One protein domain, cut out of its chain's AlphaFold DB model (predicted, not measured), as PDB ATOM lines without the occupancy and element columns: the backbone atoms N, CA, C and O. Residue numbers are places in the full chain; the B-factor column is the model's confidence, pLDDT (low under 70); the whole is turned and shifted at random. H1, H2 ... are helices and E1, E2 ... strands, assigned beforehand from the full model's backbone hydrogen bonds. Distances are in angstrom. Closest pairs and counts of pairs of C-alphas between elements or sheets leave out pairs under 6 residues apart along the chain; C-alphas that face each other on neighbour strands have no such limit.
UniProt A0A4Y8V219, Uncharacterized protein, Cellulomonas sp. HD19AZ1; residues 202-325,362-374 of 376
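Overview. This is residues 202 to 325 and 362 to 374 of the 376 residues of an uncharacterized protein of Cellulomonas sp. HD19AZ1 (UniProt A0A4Y8V219). A long, twisted sheet of four strands, E1 E2 E3 E7, curls round the long helix H1, and H4 packs beside the first part of H1 on the same face of that sheet. The whole is a rod: the hairpin of E2 and E3 runs out to one end, with its turn at residues 283 to 288, while a small sheet, E4 E5 E6, and the short helix H2 lie toward the other end. The printed part has 137 residues, with four named helices and seven named strands in the order H1 H2 H3 H4 E1 E2 E3 E4 E5 E6 E7; the class is mixed, helices and strands. Both sheets are antiparallel, in the orders E1 - E2 - E3 - E7 and E4 - E5 - E6. The whole is loose, with a radius of gyration of the C-alphas of 17.8 A and spans of 68 by 25 by 19 A.

Along the chain. H1, residues 202 to 222, begins with C-alpha 202 at (221.399, 135.579, 214.174) and is 30.0 A long from first to last C-alpha. H2, residues 227 to 231, and H3, residues 238 to 241, are short; H4, residues 244 to 255, is 16.2 A long. E1, residues 259 to 267, is 22.8 A long and bends by 57 degrees at residue 262. E2, residues 272 to 282, is 29.5 A long. E3, residues 289 to 302, is the longest strand at 41.6 A and ends with C-alpha 302 at (210.046, 156.577, 206.573). Then come E4, residues 304 to 307, E5, residues 310 to 315, and E6, residues 318 to 320. E7, residues 367 to 373, is 18.8 A long and ends with C-alpha 373 at (210.774, 136.063, 206.309).

Arrangement. H1 is the hub, the helix that touches H2, H3 and H4. With residues 202 to 210 alone it touches H4, closest at the C-alphas of Ala 202 and Ala 250, 4.2 A; they run opposite ways at a shallow tilt of 33 degrees, only just short of steep. With residues 210 to 214 alone it touches H3, closest at the C-alphas of Gly 213 and Phe 241, 5.6 A. H1 and H2 touch only at the corner by their link, closest at the C-alphas of Ala 221 and Phe 230, 4.7 A. H1 and H4 on one face of the sheet E1 E2 E3 E7 make two layers, helices over a sheet. The closest C-alphas of H1 and E3 are those of Ala 203 and Ala 296, 5.4 A. H4 has a height over the sheet of 8.9 A and lies over E1 and E2, only just slantwise to the strands, at 31 degrees to E1 on the local plane. E1 E2 E3 form a meander, each strand the antiparallel neighbour of the one before, and so do E4 E5 E6. Within hydrogen-bond range are N 265 and O 274 of the hairpin E1 and E2, 2.8 A, N 275 and O 294 of the hairpin E2 and E3, 2.8 A, and N 299 and O 369 of E3 and E7, 2.8 A. In the small sheet, N 305 and O 312 of E4 and E5 are 2.9 A apart, and N 313 and O 320 of E5 and E6 2.9 A. H1 is on this sheet too, and H3 only grazes it, with residues 238 to 239. Every O i to N i+4 pair is within range in H1, H2 and H4; H3 is too short for such a pair.

Size, cuts and confidence. The two C-alphas farthest apart, those of His 285 and Ala 325, are 68.3 A apart. Residues 326 to 361 are not printed, and C-alphas 325 and 362 are 18.8 A apart across the cut, which lies in the link E6 to E7. Of the links that are printed whole, none is long. The mean pLDDT of the printed part is 92.7; residues 284 to 285 are under 70.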
ATOM      1  N   ALA A 202     220.237 135.161 214.951       96.94
ATOM      2  CA  ALA A 202     221.399 135.579 214.174       96.94
ATOM      3  C   ALA A 202     221.014 136.352 212.896       96.94
ATOM      4  O   ALA A 202     221.672 137.340 212.553       96.94
ATOM      5  N   ALA A 203     219.944 135.946 212.204       97.31
ATOM      6  CA  ALA A 203     219.436 136.644 211.024       97.31
ATOM      7  C   ALA A 203     218.891 138.039 211.368       97.31
ATOM      8  O   ALA A 203     219.221 139.012 210.684       97.31
ATOM      9  N   LEU A 204     218.100 138.154 212.442       97.44
ATOM     10  CA  LEU A 204     217.592 139.442 212.924       97.44
ATOM     11  C   LEU A 204     218.725 140.365 213.371       97.44
ATOM     12  O   LEU A 204     218.766 141.512 212.939       97.44
ATOM     13  N   ALA A 205     219.691 139.857 214.140       97.69
ATOM     14  CA  ALA A 205     220.834 140.641 214.603       97.69
ATOM     15  C   ALA A 205     221.677 141.198 213.442       97.69
ATOM     16  O   ALA A 205     222.111 142.356 213.463       97.69
ATOM     17  N   ALA A 206     221.875 140.400 212.389       97.69
ATOM     18  CA  ALA A 206     222.534 140.864 211.175       97.69
ATOM     19  C   ALA A 206     221.737 141.976 210.474       97.69
ATOM     20  O   ALA A 206     222.313 142.992 210.080       97.69
ATOM     21  N   ALA A 207     220.420 141.799 210.335       97.69
ATOM     22  CA  ALA A 207     219.544 142.787 209.713       97.69
ATOM     23  C   ALA A 207     219.455 144.088 210.530       97.69
ATOM     24  O   ALA A 207     219.452 145.170 209.946       97.69
ATOM     25  N   ASP A 208     219.448 144.004 211.863       97.94
ATOM     26  CA  ASP A 208     219.488 145.161 212.765       97.94
ATOM     27  C   ASP A 208     220.794 145.934 212.615       97.94
ATOM     28  O   ASP A 208     220.784 147.153 212.470       97.94
ATOM     29  N   THR A 209     221.917 145.223 212.536       98.12
ATOM     30  CA  THR A 209     223.225 145.853 212.308       98.12
ATOM     31  C   THR A 209     223.257 146.593 210.967       98.12
ATOM     32  O   THR A 209     223.789 147.698 210.866       98.12
ATOM     33  N   TRP A 210     222.645 146.012 209.931       97.56
ATOM     34  CA  TRP A 210     222.522 146.652 208.622       97.56
ATOM     35  C   TRP A 210     221.634 147.900 208.673       97.56
ATOM     36  O   TRP A 210     222.018 148.953 208.157       97.56
ATOM     37  N   ARG A 211     220.478 147.810 209.349       97.69
ATOM     38  CA  ARG A 211     219.571 148.938 209.607       97.69
ATOM     39  C   ARG A 211     220.302 150.084 210.293       97.69
ATOM     40  O   ARG A 211     220.152 151.229 209.878       97.69
ATOM     41  N   ASP A 212     221.074 149.781 211.328       97.56
ATOM     42  CA  ASP A 212     221.763 150.782 212.137       97.56
ATOM     43  C   ASP A 212     222.887 151.462 211.340       97.56
ATOM     44  O   ASP A 212     223.082 152.673 211.461       97.56
ATOM     45  N   GLY A 213     223.548 150.732 210.433       96.81
ATOM     46  CA  GLY A 213     224.473 151.307 209.452       96.81
ATOM     47  C   GLY A 213     223.798 152.331 208.531       96.81
ATOM     48  O   GLY A 213     224.290 153.454 208.389       96.81
ATOM     49  N   VAL A 214     222.637 151.978 207.964       97.44
ATOM     50  CA  VAL A 214     221.836 152.890 207.124       97.44
ATOM     51  C   VAL A 214     221.354 154.095 207.932       97.44
ATOM     52  O   VAL A 214     221.458 155.228 207.465       97.44
ATOM     53  N   ARG A 215     220.864 153.868 209.157       97.12
ATOM     54  CA  ARG A 215     220.420 154.926 210.069       97.12
ATOM     55  C   ARG A 215     221.538 155.916 210.354       97.12
ATOM     56  O   ARG A 215     221.328 157.113 210.226       97.12
ATOM     57  N   GLY A 216     222.731 155.426 210.684       96.00
ATOM     58  CA  GLY A 216     223.879 156.279 210.968       96.00
ATOM     59  C   GLY A 216     224.287 157.137 209.769       96.00
ATOM     60  O   GLY A 216     224.632 158.302 209.946       96.00
ATOM     61  N   ALA A 217     224.232 156.596 208.549       95.94
ATOM     62  CA  ALA A 217     224.492 157.381 207.341       95.94
ATOM     63  C   ALA A 217     223.408 158.427 207.071       95.94
ATOM     64  O   ALA A 217     223.731 159.573 206.766       95.94
ATOM     65  N   PHE A 218     222.141 158.054 207.241       96.25
ATOM     66  CA  PHE A 218     221.022 158.976 207.102       96.25
ATOM     67  C   PHE A 218     221.080 160.114 208.119       96.25
ATOM     68  O   PHE A 218     220.909 161.266 207.742       96.25
ATOM     69  N   ASP A 219     221.335 159.808 209.392       94.94
ATOM     70  CA  ASP A 219     221.401 160.814 210.449       94.94
ATOM     71  C   ASP A 219     222.559 161.792 210.188       94.94
ATOM     72  O   ASP A 219     222.371 162.995 210.332       94.94
ATOM     73  N   ARG A 220     223.721 161.315 209.710       93.69
ATOM     74  CA  ARG A 220     224.827 162.203 209.302       93.69
ATOM     75  C   ARG A 220     224.433 163.142 208.162       93.69
ATOM     76  O   ARG A 220     224.653 164.340 208.276       93.69
ATOM     77  N   ALA A 221     223.833 162.614 207.098       93.75
ATOM     78  CA  ALA A 221     223.478 163.416 205.927       93.75
ATOM     79  C   ALA A 221     222.299 164.365 206.191       93.75
ATOM     80  O   ALA A 221     222.279 165.496 205.718       93.75
ATOM     81  N   ARG A 222     221.321 163.944 207.003       90.75
ATOM     82  CA  ARG A 222     220.133 164.745 207.330       90.75
ATOM     83  C   ARG A 222     220.475 166.059 208.028       90.75
ATOM     84  O   ARG A 222     219.754 167.038 207.850       90.75
ATOM     85  N   TRP A 223     221.513 166.051 208.858       88.81
ATOM     86  CA  TRP A 223     221.949 167.216 209.626       88.81
ATOM     87  C   TRP A 223     223.094 167.981 208.952       88.81
ATOM     88  O   TRP A 223     223.684 168.852 209.589       88.81
ATOM     89  N   ALA A 224     223.402 167.678 207.688       90.69
ATOM     90  CA  ALA A 224     224.378 168.428 206.911       90.69
ATOM     91  C   ALA A 224     223.928 169.885 206.710       90.69
ATOM     92  O   ALA A 224     222.749 170.164 206.473       90.69
ATOM     93  N   SER A 225     224.881 170.812 206.810       87.12
ATOM     94  CA  SER A 225     224.679 172.247 206.576       87.12
ATOM     95  C   SER A 225     224.672 172.622 205.099       87.12
ATOM     96  O   SER A 225     224.169 173.688 204.753       87.12
ATOM     97  N   ASP A 226     225.214 171.753 204.250       89.06
ATOM     98  CA  ASP A 226     225.502 172.020 202.849       89.06
ATOM     99  C   ASP A 226     224.735 171.058 201.941       89.06
ATOM    100  O   ASP A 226     224.436 169.916 202.301       89.06
ATOM    101  N   ALA A 227     224.375 171.544 200.751       89.19
ATOM    102  CA  ALA A 227     223.523 170.798 199.832       89.19
ATOM    103  C   ALA A 227     224.208 169.525 199.319       89.19
ATOM    104  O   ALA A 227     223.555 168.488 199.226       89.19
ATOM    105  N   ASP A 228     225.501 169.604 199.009       89.25
ATOM    106  CA  ASP A 228     226.272 168.479 198.474       89.25
ATOM    107  C   ASP A 228     226.360 167.350 199.514       89.25
ATOM    108  O   ASP A 228     225.888 166.246 199.256       89.25
ATOM    109  N   ASP A 229     226.787 167.667 200.740       90.50
ATOM    110  CA  ASP A 229     226.843 166.722 201.866       90.50
ATOM    111  C   ASP A 229     225.475 166.091 202.191       90.50
ATOM    112  O   ASP A 229     225.374 164.910 202.542       90.50
ATOM    113  N   PHE A 230     224.392 166.865 202.072       93.50
ATOM    114  CA  PHE A 230     223.037 166.347 202.242       93.50
ATOM    115  C   PHE A 230     222.672 165.353 201.131       93.50
ATOM    116  O   PHE A 230     222.085 164.296 201.398       93.50
ATOM    117  N   TRP A 231     222.976 165.684 199.875       93.44
ATOM    118  CA  TRP A 231     222.602 164.871 198.719       93.44
ATOM    119  C   TRP A 231     223.527 163.679 198.469       93.44
ATOM    120  O   TRP A 231     223.070 162.737 197.826       93.44
ATOM    121  N   ASP A 232     224.725 163.638 199.051       92.44
ATOM    122  CA  ASP A 232     225.661 162.504 198.976       92.44
ATOM    123  C   ASP A 232     225.053 161.176 199.463       92.44
ATOM    124  O   ASP A 232     225.388 160.091 198.981       92.44
ATOM    125  N   PHE A 233     224.090 161.232 200.389       95.00
ATOM    126  CA  PHE A 233     223.341 160.043 200.800       95.00
ATOM    127  C   PHE A 233     222.468 159.473 199.668       95.00
ATOM    128  O   PHE A 233     222.322 158.252 199.538       95.00
ATOM    129  N   ALA A 234     221.880 160.336 198.835       95.50
ATOM    130  CA  ALA A 234     221.035 159.928 197.723       95.50
ATOM    131  C   ALA A 234     221.898 159.369 196.585       95.50
ATOM    132  O   ALA A 234     222.655 160.088 195.946       95.50
ATOM    133  N   GLY A 235     221.768 158.069 196.324       94.62
ATOM    134  CA  GLY A 235     222.636 157.357 195.384       94.62
ATOM    135  C   GLY A 235     223.535 156.325 196.062       94.62
ATOM    136  O   GLY A 235     224.084 155.462 195.378       94.62
ATOM    137  N   THR A 236     223.634 156.349 197.396       96.25
ATOM    138  CA  THR A 236     224.438 155.380 198.155       96.25
ATOM    139  C   THR A 236     223.940 153.948 197.919       96.25
ATOM    140  O   THR A 236     222.742 153.670 198.024       96.25
ATOM    141  N   ASP A 237     224.848 153.013 197.618       96.69
ATOM    142  CA  ASP A 237     224.508 151.587 197.512       96.69
ATOM    143  C   ASP A 237     224.231 151.015 198.908       96.69
ATOM    144  O   ASP A 237     225.057 151.100 199.813       96.69
ATOM    145  N   LEU A 238     223.075 150.378 199.084       96.31
ATOM    146  CA  LEU A 238     222.678 149.720 200.329       96.31
ATOM    147  C   LEU A 238     223.687 148.633 200.757       96.31
ATOM    148  O   LEU A 238     223.846 148.357 201.948       96.31
ATOM    149  N   GLY A 239     224.396 148.037 199.797       95.12
ATOM    150  CA  GLY A 239     225.461 147.069 200.026       95.12
ATOM    151  C   GLY A 239     226.704 147.664 200.690       95.12
ATOM    152  O   GLY A 239     227.448 146.915 201.316       95.12
ATOM    153  N   ALA A 240     226.904 148.986 200.647       95.44
ATOM    154  CA  ALA A 240     228.010 149.652 201.340       95.44
ATOM    155  C   ALA A 240     227.934 149.500 202.871       95.44
ATOM    156  O   ALA A 240     228.945 149.605 203.559       95.44
ATOM    157  N   PHE A 241     226.742 149.210 203.402       95.56
ATOM    158  CA  PHE A 241     226.509 148.958 204.828       95.56
ATOM    159  C   PHE A 241     226.595 147.475 205.203       95.56
ATOM    160  O   PHE A 241     226.290 147.106 206.335       95.56
ATOM    161  N   THR A 242     226.994 146.621 204.259       93.94
ATOM    162  CA  THR A 242     227.256 145.204 204.519       93.94
ATOM    163  C   THR A 242     228.719 145.002 204.892       93.94
ATOM    164  O   THR A 242     229.595 145.718 204.411       93.94
ATOM    165  N   GLY A 243     229.015 144.042 205.770       89.50
ATOM    166  CA  GLY A 243     230.406 143.747 206.114       89.50
ATOM    167  C   GLY A 243     230.606 143.022 207.438       89.50
ATOM    168  O   GLY A 243     229.698 142.396 207.985       89.50
ATOM    169  N   GLY A 244     231.831 143.126 207.960       92.06
ATOM    170  CA  GLY A 244     232.291 142.376 209.133       92.06
ATOM    171  C   GLY A 244     231.464 142.604 210.400       92.06
ATOM    172  O   GLY A 244     231.303 141.669 211.179       92.06
ATOM    173  N   ALA A 245     230.874 143.791 210.580       93.56
ATOM    174  CA  ALA A 245     230.004 144.080 211.722       93.56
ATOM    175  C   ALA A 245     228.746 143.193 211.735       93.56
ATOM    176  O   ALA A 245     228.399 142.641 212.777       93.56
ATOM    177  N   MET A 246     228.110 142.977 210.574       96.75
ATOM    178  CA  MET A 246     226.951 142.082 210.460       96.75
ATOM    179  C   MET A 246     227.334 140.635 210.777       96.75
ATOM    180  O   MET A 246     226.627 139.956 211.517       96.75
ATOM    181  N   VAL A 247     228.476 140.171 210.253       97.19
ATOM    182  CA  VAL A 247     228.991 138.816 210.516       97.19
ATOM    183  C   VAL A 247     229.338 138.634 211.995       97.19
ATOM    184  O   VAL A 247     229.024 137.595 212.574       97.19
ATOM    185  N   GLY A 248     229.957 139.639 212.619       97.19
ATOM    186  CA  GLY A 248     230.278 139.638 214.045       97.19
ATOM    187  C   GLY A 248     229.028 139.571 214.920       97.19
ATOM    188  O   GLY A 248     228.961 138.732 215.816       97.19
ATOM    189  N   SER A 249     228.019 140.386 214.605       97.44
ATOM    190  CA  SER A 249     226.730 140.392 215.304       97.44
ATOM    191  C   SER A 249     226.011 139.046 215.170       97.44
ATOM    192  O   SER A 249     225.715 138.401 216.175       97.44
ATOM    193  N   ALA A 250     225.855 138.533 213.944       97.56
ATOM    194  CA  ALA A 250     225.241 137.228 213.692       97.56
ATOM    195  C   ALA A 250     225.951 136.090 214.440       97.56
ATOM    196  O   ALA A 250     225.300 135.222 215.017       97.56
ATOM    197  N   ARG A 251     227.291 136.102 214.464       97.88
ATOM    198  CA  ARG A 251     228.086 135.103 215.187       97.88
ATOM    199  C   ARG A 251     227.853 135.180 216.691       97.88
ATOM    200  O   ARG A 251     227.675 134.137 217.307       97.88
ATOM    201  N   SER A 252     227.840 136.383 217.265       97.31
ATOM    202  CA  SER A 252     227.595 136.574 218.698       97.31
ATOM    203  C   SER A 252     226.223 136.038 219.106       97.31
ATOM    204  O   SER A 252     226.107 135.364 220.124       97.31
ATOM    205  N   PHE A 253     225.191 136.306 218.304       96.44
ATOM    206  CA  PHE A 253     223.837 135.821 218.577       96.44
ATOM    207  C   PHE A 253     223.687 134.317 218.344       96.44
ATOM    208  O   PHE A 253     222.998 133.664 219.122       96.44
ATOM    209  N   ALA A 254     224.359 133.742 217.344       95.69
ATOM    210  CA  ALA A 254     224.404 132.289 217.180       95.69
ATOM    211  C   ALA A 254     225.057 131.614 218.401       95.69
ATOM    212  O   ALA A 254     224.485 130.687 218.963       95.69
ATOM    213  N   GLN A 255     226.202 132.129 218.864       94.62
ATOM    214  CA  GLN A 255     226.929 131.575 220.013       94.62
ATOM    215  C   GLN A 255     226.154 131.697 221.325       94.62
ATOM    216  O   GLN A 255     226.219 130.794 222.148       94.62
ATOM    217  N   ALA A 256     225.401 132.783 221.514       94.00
ATOM    218  CA  ALA A 256     224.526 132.950 222.674       94.00
ATOM    219  C   ALA A 256     223.340 131.964 222.697       94.00
ATOM    220  O   ALA A 256     222.659 131.872 223.713       94.00
ATOM    221  N   ASN A 257     223.089 131.259 221.589       91.62
ATOM    222  CA  ASN A 257     222.069 130.218 221.446       91.62
ATOM    223  C   ASN A 257     222.716 128.872 221.059       91.62
ATOM    224  O   ASN A 257     222.181 128.148 220.220       91.62
ATOM    225  N   ASP A 258     223.914 128.604 221.590       92.88
ATOM    226  CA  ASP A 258     224.648 127.340 221.446       92.88
ATOM    227  C   ASP A 258     224.795 126.847 219.996       92.88
ATOM    228  O   ASP A 258     224.775 125.654 219.689       92.88
ATOM    229  N   ALA A 259     224.996 127.788 219.071       94.50
ATOM    230  CA  ALA A 259     225.213 127.512 217.662       94.50
ATOM    231  C   ALA A 259     226.449 128.237 217.109       94.50
ATOM    232  O   ALA A 259     226.842 129.321 217.538       94.50
ATOM    233  N   GLU A 260     227.061 127.654 216.085       95.81
ATOM    234  CA  GLU A 260     228.109 128.291 215.296       95.81
ATOM    235  C   GLU A 260     227.552 128.827 213.972       95.81
ATOM    236  O   GLU A 260     226.745 128.187 213.293       95.81
ATOM    237  N   LEU A 261     228.003 130.022 213.591       96.75
ATOM    238  CA  LEU A 261     227.670 130.629 212.307       96.75
ATOM    239  C   LEU A 261     228.449 129.929 211.186       96.75
ATOM    240  O   LEU A 261     229.676 130.016 211.150       96.75
ATOM    241  N   LEU A 262     227.740 129.299 210.246       96.44
ATOM    242  CA  LEU A 262     228.342 128.670 209.068       96.44
ATOM    243  C   LEU A 262     228.484 129.654 207.909       96.44
ATOM    244  O   LEU A 262     229.537 129.744 207.281       96.44
ATOM    245  N   SER A 263     227.412 130.386 207.606       96.25
ATOM    246  CA  SER A 263     227.400 131.346 206.503       96.25
ATOM    247  C   SER A 263     226.393 132.463 206.739       96.25
ATOM    248  O   SER A 263     225.325 132.232 207.304       96.25
ATOM    249  N   LEU A 264     226.714 133.647 206.228       97.38
ATOM    250  CA  LEU A 264     225.817 134.792 206.130       97.38
ATOM    251  C   LEU A 264     225.862 135.290 204.686       97.38
ATOM    252  O   LEU A 264     226.939 135.603 204.183       97.38
ATOM    253  N   ASP A 265     224.705 135.342 204.040       96.62
ATOM    254  CA  ASP A 265     224.527 135.807 202.666       96.62
ATOM    255  C   ASP A 265     223.584 137.012 202.639       96.62
ATOM    256  O   ASP A 265     222.577 137.033 203.352       96.62
ATOM    257  N   VAL A 266     223.910 138.030 201.841       96.94
ATOM    258  CA  VAL A 266     223.131 139.274 201.773       96.94
ATOM    259  C   VAL A 266     222.623 139.509 200.357       96.94
ATOM    260  O   VAL A 266     223.372 139.864 199.448       96.94
ATOM    261  N   ASP A 267     221.308 139.416 200.192       95.50
ATOM    262  CA  ASP A 267     220.598 139.813 198.982       95.50
ATOM    263  C   ASP A 267     220.240 141.302 199.079       95.50
ATOM    264  O   ASP A 267     219.165 141.698 199.544       95.50
ATOM    265  N   VAL A 268     221.183 142.147 198.654       95.69
ATOM    266  CA  VAL A 268     221.036 143.612 198.668       95.69
ATOM    267  C   VAL A 268     219.833 144.094 197.842       95.69
ATOM    268  O   VAL A 268     219.059 144.895 198.370       95.69
ATOM    269  N   PRO A 269     219.588 143.617 196.600       94.19
ATOM    270  CA  PRO A 269     218.400 144.012 195.835       94.19
ATOM    271  C   PRO A 269     217.071 143.749 196.553       94.19
ATOM    272  O   PRO A 269     216.129 144.539 196.420       94.19
ATOM    273  N   ARG A 270     216.973 142.656 197.321       94.31
ATOM    274  CA  ARG A 270     215.768 142.333 198.103       94.31
ATOM    275  C   ARG A 270     215.801 142.861 199.537       94.31
ATOM    276  O   ARG A 270     214.783 142.745 200.213       94.31
ATOM    277  N   ALA A 271     216.906 143.470 199.965       95.75
ATOM    278  CA  ALA A 271     217.163 143.877 201.344       95.75
ATOM    279  C   ALA A 271     216.975 142.715 202.338       95.75
ATOM    280  O   ALA A 271     216.297 142.854 203.356       95.75
ATOM    281  N   ARG A 272     217.532 141.541 202.012       96.62
ATOM    282  CA  ARG A 272     217.422 140.324 202.828       96.62
ATOM    283  C   ARG A 272     218.782 139.799 203.253       96.62
ATOM    284  O   ARG A 272     219.738 139.861 202.489       96.62
ATOM    285  N   VAL A 273     218.835 139.232 204.451       97.12
ATOM    286  CA  VAL A 273     220.009 138.552 205.000       97.12
ATOM    287  C   VAL A 273     219.618 137.123 205.328       97.12
ATOM    288  O   VAL A 273     218.675 136.909 206.084       97.12
ATOM    289  N   THR A 274     220.331 136.156 204.764       97.00
ATOM    290  CA  THR A 274     220.141 134.729 205.027       97.00
ATOM    291  C   THR A 274     221.305 134.215 205.854       97.00
ATOM    292  O   THR A 274     222.463 134.328 205.459       97.00
ATOM    293  N   VAL A 275     220.997 133.634 207.005       97.00
ATOM    294  CA  VAL A 275     221.977 133.095 207.939       97.00
ATOM    295  C   VAL A 275     221.793 131.590 208.043       97.00
ATOM    296  O   VAL A 275     220.675 131.104 208.184       97.00
ATOM    297  N   ARG A 276     222.906 130.856 207.983       96.19
ATOM    298  CA  ARG A 276     222.967 129.423 208.271       96.19
ATOM    299  C   ARG A 276     223.795 129.203 209.525       96.19
ATOM    300  O   ARG A 276     224.939 129.661 209.596       96.19
ATOM    301  N   VAL A 277     223.233 128.470 210.472       96.06
ATOM    302  CA  VAL A 277     223.889 128.092 211.726       96.06
ATOM    303  C   VAL A 277     223.922 126.580 211.877       96.06
ATOM    304  O   VAL A 277     223.144 125.865 211.243       96.06
ATOM    305  N   ARG A 278     224.810 126.105 212.743       93.69
ATOM    306  CA  ARG A 278     224.897 124.709 213.163       93.69
ATOM    307  C   ARG A 278     224.911 124.643 214.681       93.69
ATOM    308  O   ARG A 278     225.684 125.367 215.293       93.69
ATOM    309  N   SER A 279     224.082 123.794 215.279       91.25
ATOM    310  CA  SER A 279     224.111 123.573 216.730       91.25
ATOM    311  C   SER A 279     225.480 123.038 217.164       91.25
ATOM    312  O   SER A 279     226.084 122.224 216.456       91.25
ATOM    313  N   LEU A 280     225.985 123.511 218.302       88.19
ATOM    314  CA  LEU A 280     227.213 123.004 218.915       88.19
ATOM    315  C   LEU A 280     227.008 121.591 219.466       88.19
ATOM    316  O   LEU A 280     227.924 120.758 219.386       88.19
ATOM    317  N   ASP A 281     225.795 121.312 219.939       83.31
ATOM    318  CA  ASP A 281     225.411 120.017 220.469       83.31
ATOM    319  C   ASP A 281     225.096 119.017 219.356       83.31
ATOM    320  O   ASP A 281     224.495 119.312 218.315       83.31
ATOM    321  N   ALA A 282     225.561 117.791 219.574       77.06
ATOM    322  CA  ALA A 282     225.305 116.680 218.679       77.06
ATOM    323  C   ALA A 282     224.028 115.951 219.099       77.06
ATOM    324  O   ALA A 282     223.846 115.624 220.271       77.06
ATOM    325  N   VAL A 283     223.200 115.601 218.117       70.81
ATOM    326  CA  VAL A 283     222.011 114.777 218.320       70.81
ATOM    327  C   VAL A 283     222.443 113.443 218.946       70.81
ATOM    328  O   VAL A 283     223.257 112.719 218.335       70.81
ATOM    329  N   PRO A 284     221.898 113.081 220.124       59.41
ATOM    330  CA  PRO A 284     222.262 111.862 220.835       59.41
ATOM    331  C   PRO A 284     222.222 110.630 219.922       59.41
ATOM    332  O   PRO A 284     221.305 110.468 219.122       59.41
ATOM    333  N   HIS A 285     223.208 109.739 220.060       63.38
ATOM    334  CA  HIS A 285     223.363 108.484 219.297       63.38
ATOM    335  C   HIS A 285     223.720 108.612 217.808       63.38
ATOM    336  O   HIS A 285     224.115 107.614 217.210       63.38
ATOM    337  N   SER A 286     223.633 109.799 217.198       70.25
ATOM    338  CA  SER A 286     224.012 109.993 215.788       70.25
ATOM    339  C   SER A 286     225.321 110.762 215.602       70.25
ATOM    340  O   SER A 286     225.946 110.651 214.549       70.25
ATOM    341  N   GLY A 287     225.718 111.574 216.591       71.06
ATOM    342  CA  GLY A 287     226.876 112.467 216.483       71.06
ATOM    343  C   GLY A 287     226.695 113.604 215.465       71.06
ATOM    344  O   GLY A 287     227.616 114.392 215.262       71.06
ATOM    345  N   LYS A 288     225.529 113.699 214.810       76.75
ATOM    346  CA  LYS A 288     225.224 114.736 213.820       76.75
ATOM    347  C   LYS A 288     224.817 116.024 214.520       76.75
ATOM    348  O   LYS A 288     224.099 115.985 215.512       76.75
ATOM    349  N   ARG A 289     225.225 117.161 213.968       81.81
ATOM    350  CA  ARG A 289     224.798 118.489 214.420       81.81
ATOM    351  C   ARG A 289     223.672 118.994 213.531       81.81
ATOM    352  O   ARG A 289     223.716 118.792 212.318       81.81
ATOM    353  N   VAL A 290     222.670 119.622 214.134       85.75
ATOM    354  CA  VAL A 290     221.528 120.181 213.401       85.75
ATOM    355  C   VAL A 290     221.953 121.484 212.731       85.75
ATOM    356  O   VAL A 290     222.526 122.352 213.386       85.75
ATOM    357  N   GLU A 291     221.661 121.631 211.440       90.38
ATOM    358  CA  GLU A 291     221.841 122.884 210.704       90.38
ATOM    359  C   GLU A 291     220.488 123.543 210.449       90.38
ATOM    360  O   GLU A 291     219.512 122.864 210.124       90.38
ATOM    361  N   GLN A 292     220.433 124.865 210.588       89.88
ATOM    362  CA  GLN A 292     219.225 125.653 210.352       89.88
ATOM    363  C   GLN A 292     219.541 126.895 209.531       89.88
ATOM    364  O   GLN A 292     220.648 127.435 209.582       89.88
ATOM    365  N   VAL A 293     218.545 127.338 208.766       93.50
ATOM    366  CA  VAL A 293     218.623 128.526 207.914       93.50
ATOM    367  C   VAL A 293     217.467 129.456 208.256       93.50
ATOM    368  O   VAL A 293     216.321 129.019 208.296       93.50
ATOM    369  N   ALA A 294     217.769 130.736 208.451       95.00
ATOM    370  CA  ALA A 294     216.778 131.786 208.652       95.00
ATOM    371  C   ALA A 294     217.079 132.986 207.756       95.00
ATOM    372  O   ALA A 294     218.239 133.291 207.469       95.00
ATOM    373  N   THR A 295     216.030 133.687 207.328       96.44
ATOM    374  CA  THR A 295     216.150 134.891 206.504       96.44
ATOM    375  C   THR A 295     215.429 136.051 207.176       96.44
ATOM    376  O   THR A 295     214.258 135.935 207.527       96.44
ATOM    377  N   ALA A 296     216.104 137.189 207.308       97.12
ATOM    378  CA  ALA A 296     215.522 138.441 207.780       97.12
ATOM    379  C   ALA A 296     215.471 139.482 206.650       97.12
ATOM    380  O   ALA A 296     216.340 139.517 205.781       97.12
ATOM    381  N   GLU A 297     214.442 140.326 206.646       96.62
ATOM    382  CA  GLU A 297     214.223 141.414 205.688       96.62
ATOM    383  C   GLU A 297     214.320 142.767 206.397       96.62
ATOM    384  O   GLU A 297     213.724 142.954 207.458       96.62
ATOM    385  N   LEU A 298     215.017 143.715 205.768       96.75
ATOM    386  CA  LEU A 298     215.059 145.123 206.151       96.75
ATOM    387  C   LEU A 298     214.029 145.920 205.335       96.75
ATOM    388  O   LEU A 298     214.127 146.030 204.109       96.75
ATOM    389  N   ARG A 299     213.052 146.520 206.019       95.38
ATOM    390  CA  ARG A 299     212.012 147.364 205.420       95.38
ATOM    391  C   ARG A 299     212.161 148.811 205.851       95.38
ATOM    392  O   ARG A 299     212.059 149.122 207.027       95.38
ATOM    393  N   LEU A 300     212.347 149.693 204.875       95.25
ATOM    394  CA  LEU A 300     212.432 151.139 205.069       95.25
ATOM    395  C   LEU A 300     211.033 151.736 204.874       95.25
ATOM    396  O   LEU A 300     210.444 151.557 203.806       95.25
ATOM    397  N   SER A 301     210.486 152.394 205.898       92.50
ATOM    398  CA  SER A 301     209.103 152.898 205.897       92.50
ATOM    399  C   SER A 301     209.001 154.421 205.966       92.50
ATOM    400  O   SER A 301     208.024 154.981 205.469       92.50
ATOM    401  N   SER A 302     209.996 155.110 206.534       94.25
ATOM    402  CA  SER A 302     210.046 156.577 206.573       94.25
ATOM    403  C   SER A 302     211.476 157.113 206.573       94.25
ATOM    404  O   SER A 302     212.413 156.455 207.029       94.25
ATOM    405  N   GLY A 303     211.626 158.344 206.073       94.56
ATOM    406  CA  GLY A 303     212.882 159.092 205.999       94.56
ATOM    407  C   GLY A 303     213.773 158.620 204.855       94.56
ATOM    408  O   GLY A 303     214.113 159.408 203.974       94.56
ATOM    409  N   VAL A 304     214.065 157.322 204.830       96.62
ATOM    410  CA  VAL A 304     214.861 156.651 203.800       96.62
ATOM    411  C   VAL A 304     213.956 155.795 202.921       96.62
ATOM    412  O   VAL A 304     212.993 155.188 203.385       96.62
ATOM    413  N   CYS A 305     214.284 155.725 201.639       95.94
ATOM    414  CA  CYS A 305     213.688 154.808 200.680       95.94
ATOM    415  C   CYS A 305     214.781 154.093 199.884       95.94
ATOM    416  O   CYS A 305     215.958 154.455 199.950       95.94
ATOM    417  N   ARG A 306     214.383 153.092 199.094       95.94
ATOM    418  CA  ARG A 306     215.283 152.425 198.154       95.94
ATOM    419  C   ARG A 306     214.633 152.207 196.796       95.94
ATOM    420  O   ARG A 306     213.443 151.908 196.720       95.94
ATOM    421  N   SER A 307     215.448 152.273 195.751       93.38
ATOM    422  CA  SER A 307     215.129 151.786 194.411       93.38
ATOM    423  C   SER A 307     216.139 150.700 194.050       93.38
ATOM    424  O   SER A 307     217.310 150.977 193.788       93.38
ATOM    425  N   GLY A 308     215.720 149.436 194.140       91.31
ATOM    426  CA  GLY A 308     216.637 148.299 194.056       91.31
ATOM    427  C   GLY A 308     217.670 148.337 195.185       91.31
ATOM    428  O   GLY A 308     217.304 148.187 196.355       91.31
ATOM    429  N   ARG A 309     218.942 148.536 194.817       95.44
ATOM    430  CA  ARG A 309     220.079 148.657 195.744       95.44
ATOM    431  C   ARG A 309     220.370 150.096 196.169       95.44
ATOM    432  O   ARG A 309     221.088 150.297 197.136       95.44
ATOM    433  N   THR A 310     219.844 151.085 195.459       96.81
ATOM    434  CA  THR A 310     220.199 152.491 195.662       96.81
ATOM    435  C   THR A 310     219.317 153.120 196.729       96.81
ATOM    436  O   THR A 310     218.090 153.006 196.664       96.81
ATOM    437  N   LEU A 311     219.934 153.794 197.695       97.31
ATOM    438  CA  LEU A 311     219.255 154.528 198.757       97.31
ATOM    439  C   LEU A 311     218.942 155.965 198.354       97.31
ATOM    440  O   LEU A 311     219.563 156.552 197.467       97.31
ATOM    441  N   GLY A 312     217.940 156.525 199.020       96.38
ATOM    442  CA  GLY A 312     217.521 157.899 198.820       96.38
ATOM    443  C   GLY A 312     216.604 158.397 199.923       96.38
ATOM    444  O   GLY A 312     216.281 157.681 200.873       96.38
ATOM    445  N   TYR A 313     216.147 159.633 199.762       96.44
ATOM    446  CA  TYR A 313     215.206 160.266 200.676       96.44
ATOM    447  C   TYR A 313     213.765 159.943 200.288       96.44
ATOM    448  O   TYR A 313     213.372 160.094 199.127       96.44
ATOM    449  N   LEU A 314     212.951 159.549 201.269       95.31
ATOM    450  CA  LEU A 314     211.505 159.462 201.087       95.31
ATOM    451  C   LEU A 314     210.891 160.850 201.299       95.31
ATOM    452  O   LEU A 314     210.641 161.266 202.430       95.31
ATOM    453  N   VAL A 315     210.642 161.564 200.201       92.31
ATOM    454  CA  VAL A 315     210.098 162.929 200.215       92.31
ATOM    455  C   VAL A 315     208.643 162.879 199.766       92.31
ATOM    456  O   VAL A 315     208.371 162.600 198.597       92.31
ATOM    457  N   ARG A 316     207.694 163.139 200.678       88.75
ATOM    458  CA  ARG A 316     206.243 163.134 200.375       88.75
ATOM    459  C   ARG A 316     205.789 161.878 199.598       88.75
ATOM    460  O   ARG A 316     205.063 161.973 198.614       88.75
ATOM    461  N   GLY A 317     206.274 160.702 200.001       87.88
ATOM    462  CA  GLY A 317     205.945 159.416 199.368       87.88
ATOM    463  C   GLY A 317     206.708 159.095 198.076       87.88
ATOM    464  O   GLY A 317     206.561 157.999 197.546       87.88
ATOM    465  N   THR A 318     207.553 160.002 197.576       92.12
ATOM    466  CA  THR A 318     208.403 159.759 196.403       92.12
ATOM    467  C   THR A 318     209.822 159.417 196.836       92.12
ATOM    468  O   THR A 318     210.412 160.134 197.645       92.12
ATOM    469  N   CYS A 319     210.387 158.352 196.267       94.69
ATOM    470  CA  CYS A 319     211.774 157.990 196.526       94.69
ATOM    471  C   CYS A 319     212.734 158.815 195.661       94.69
ATOM    472  O   CYS A 319     212.701 158.724 194.435       94.69
ATOM    473  N   ARG A 320     213.576 159.637 196.295       94.62
ATOM    474  CA  ARG A 320     214.562 160.502 195.631       94.62
ATOM    475  C   ARG A 320     215.967 159.952 195.850       94.62
ATOM    476  O   ARG A 320     216.551 160.158 196.908       94.62
ATOM    477  N   THR A 321     216.489 159.254 194.845       94.69
ATOM    478  CA  THR A 321     217.825 158.624 194.856       94.69
ATOM    479  C   THR A 321     218.897 159.448 194.144       94.69
ATOM    480  O   THR A 321     220.003 158.961 193.963       94.69
ATOM    481  N   VAL A 322     218.568 160.658 193.686       91.44
ATOM    482  CA  VAL A 322     219.491 161.572 192.998       91.44
ATOM    483  C   VAL A 322     219.159 162.997 193.433       91.44
ATOM    484  O   VAL A 322     217.981 163.314 193.643       91.44
ATOM    485  N   ALA A 323     220.186 163.839 193.547       87.81
ATOM    486  CA  ALA A 323     220.030 165.267 193.774       87.81
ATOM    487  C   ALA A 323     219.171 165.922 192.670       87.81
ATOM    488  O   ALA A 323     219.275 165.547 191.494       87.81
ATOM    489  N   PRO A 324     218.313 166.900 193.004       82.62
ATOM    490  CA  PRO A 324     217.681 167.740 191.999       82.62
ATOM    491  C   PRO A 324     218.749 168.552 191.257       82.62
ATOM    492  O   PRO A 324     219.758 168.944 191.838       82.62
ATOM    493  N   ALA A 325     218.513 168.824 189.971       78.25
ATOM    494  CA  ALA A 325     219.408 169.673 189.195       78.25
ATOM    495  C   ALA A 325     219.541 171.058 189.863       78.25
ATOM    496  O   ALA A 325     218.530 171.588 190.345       78.25
ATOM    497  N   GLY A 362     209.163 167.659 204.242       86.00
ATOM    498  CA  GLY A 362     208.417 166.409 204.049       86.00
ATOM    499  C   GLY A 362     209.256 165.127 204.060       86.00
ATOM    500  O   GLY A 362     208.737 164.077 203.680       86.00
ATOM    501  N   ILE A 363     210.515 165.193 204.505       91.00
ATOM    502  CA  ILE A 363     211.312 164.015 204.868       91.00
ATOM    503  C   ILE A 363     210.966 163.631 206.309       91.00
ATOM    504  O   ILE A 363     211.267 164.372 207.248       91.00
ATOM    505  N   GLY A 364     210.346 162.468 206.501       90.06
ATOM    506  CA  GLY A 364     210.033 161.942 207.834       90.06
ATOM    507  C   GLY A 364     211.281 161.527 208.622       90.06
ATOM    508  O   GLY A 364     212.386 161.503 208.080       90.06
ATOM    509  N   ALA A 365     211.121 161.187 209.903       92.31
ATOM    510  CA  ALA A 365     212.189 160.559 210.684       92.31
ATOM    511  C   ALA A 365     212.566 159.187 210.094       92.31
ATOM    512  O   ALA A 365     211.763 158.585 209.372       92.31
ATOM    513  N   PHE A 366     213.767 158.697 210.414       96.00
ATOM    514  CA  PHE A 366     214.178 157.344 210.048       96.00
ATOM    515  C   PHE A 366     213.255 156.324 210.719       96.00
ATOM    516  O   PHE A 366     213.248 156.215 211.945       96.00
ATOM    517  N   LEU A 367     212.500 155.570 209.921       94.62
ATOM    518  CA  LEU A 367     211.768 154.397 210.389       94.62
ATOM    519  C   LEU A 367     212.099 153.223 209.482       94.62
ATOM    520  O   LEU A 367     211.930 153.283 208.261       94.62
ATOM    521  N   ALA A 368     212.573 152.157 210.112       95.38
ATOM    522  CA  ALA A 368     212.884 150.911 209.455       95.38
ATOM    523  C   ALA A 368     212.613 149.741 210.398       95.38
ATOM    524  O   ALA A 368     212.877 149.827 211.598       95.38
ATOM    525  N   GLU A 369     212.105 148.654 209.837       94.56
ATOM    526  CA  GLU A 369     211.764 147.430 210.548       94.56
ATOM    527  C   GLU A 369     212.609 146.275 210.014       94.56
ATOM    528  O   GLU A 369     212.855 146.161 208.810       94.56
ATOM    529  N   THR A 370     213.040 145.413 210.923       95.81
ATOM    530  CA  THR A 370     213.697 144.143 210.635       95.81
ATOM    531  C   THR A 370     212.744 143.032 211.040       95.81
ATOM    532  O   THR A 370     212.165 143.049 212.124       95.81
ATOM    533  N   ARG A 371     212.512 142.076 210.143       94.69
ATOM    534  CA  ARG A 371     211.557 140.992 210.401       94.69
ATOM    535  C   ARG A 371     212.000 139.699 209.750       94.69
ATOM    536  O   ARG A 371     212.617 139.720 208.686       94.69
ATOM    537  N   LEU A 372     211.631 138.577 210.353       94.44
ATOM    538  CA  LEU A 372     211.848 137.265 209.756       94.44
ATOM    539  C   LEU A 372     210.937 137.079 208.542       94.44
ATOM    540  O   LEU A 372     209.750 137.412 208.561       94.44
ATOM    541  N   VAL A 373     211.506 136.525 207.481       91.88
ATOM    542  CA  VAL A 373     210.774 136.063 206.309       91.88
ATOM    543  C   VAL A 373     210.594 134.570 206.486       91.88
ATOM    544  O   VAL A 373     211.566 133.818 206.471       91.88
ATOM    545  N   VAL A 374     209.347 134.136 206.659       76.31
ATOM    546  CA  VAL A 374     209.031 132.709 206.588       76.31
ATOM    547  C   VAL A 374     209.413 132.255 205.182       76.31
ATOM    548  O   VAL A 374     208.959 132.854 204.202       76.31
TER     549      VAL A 374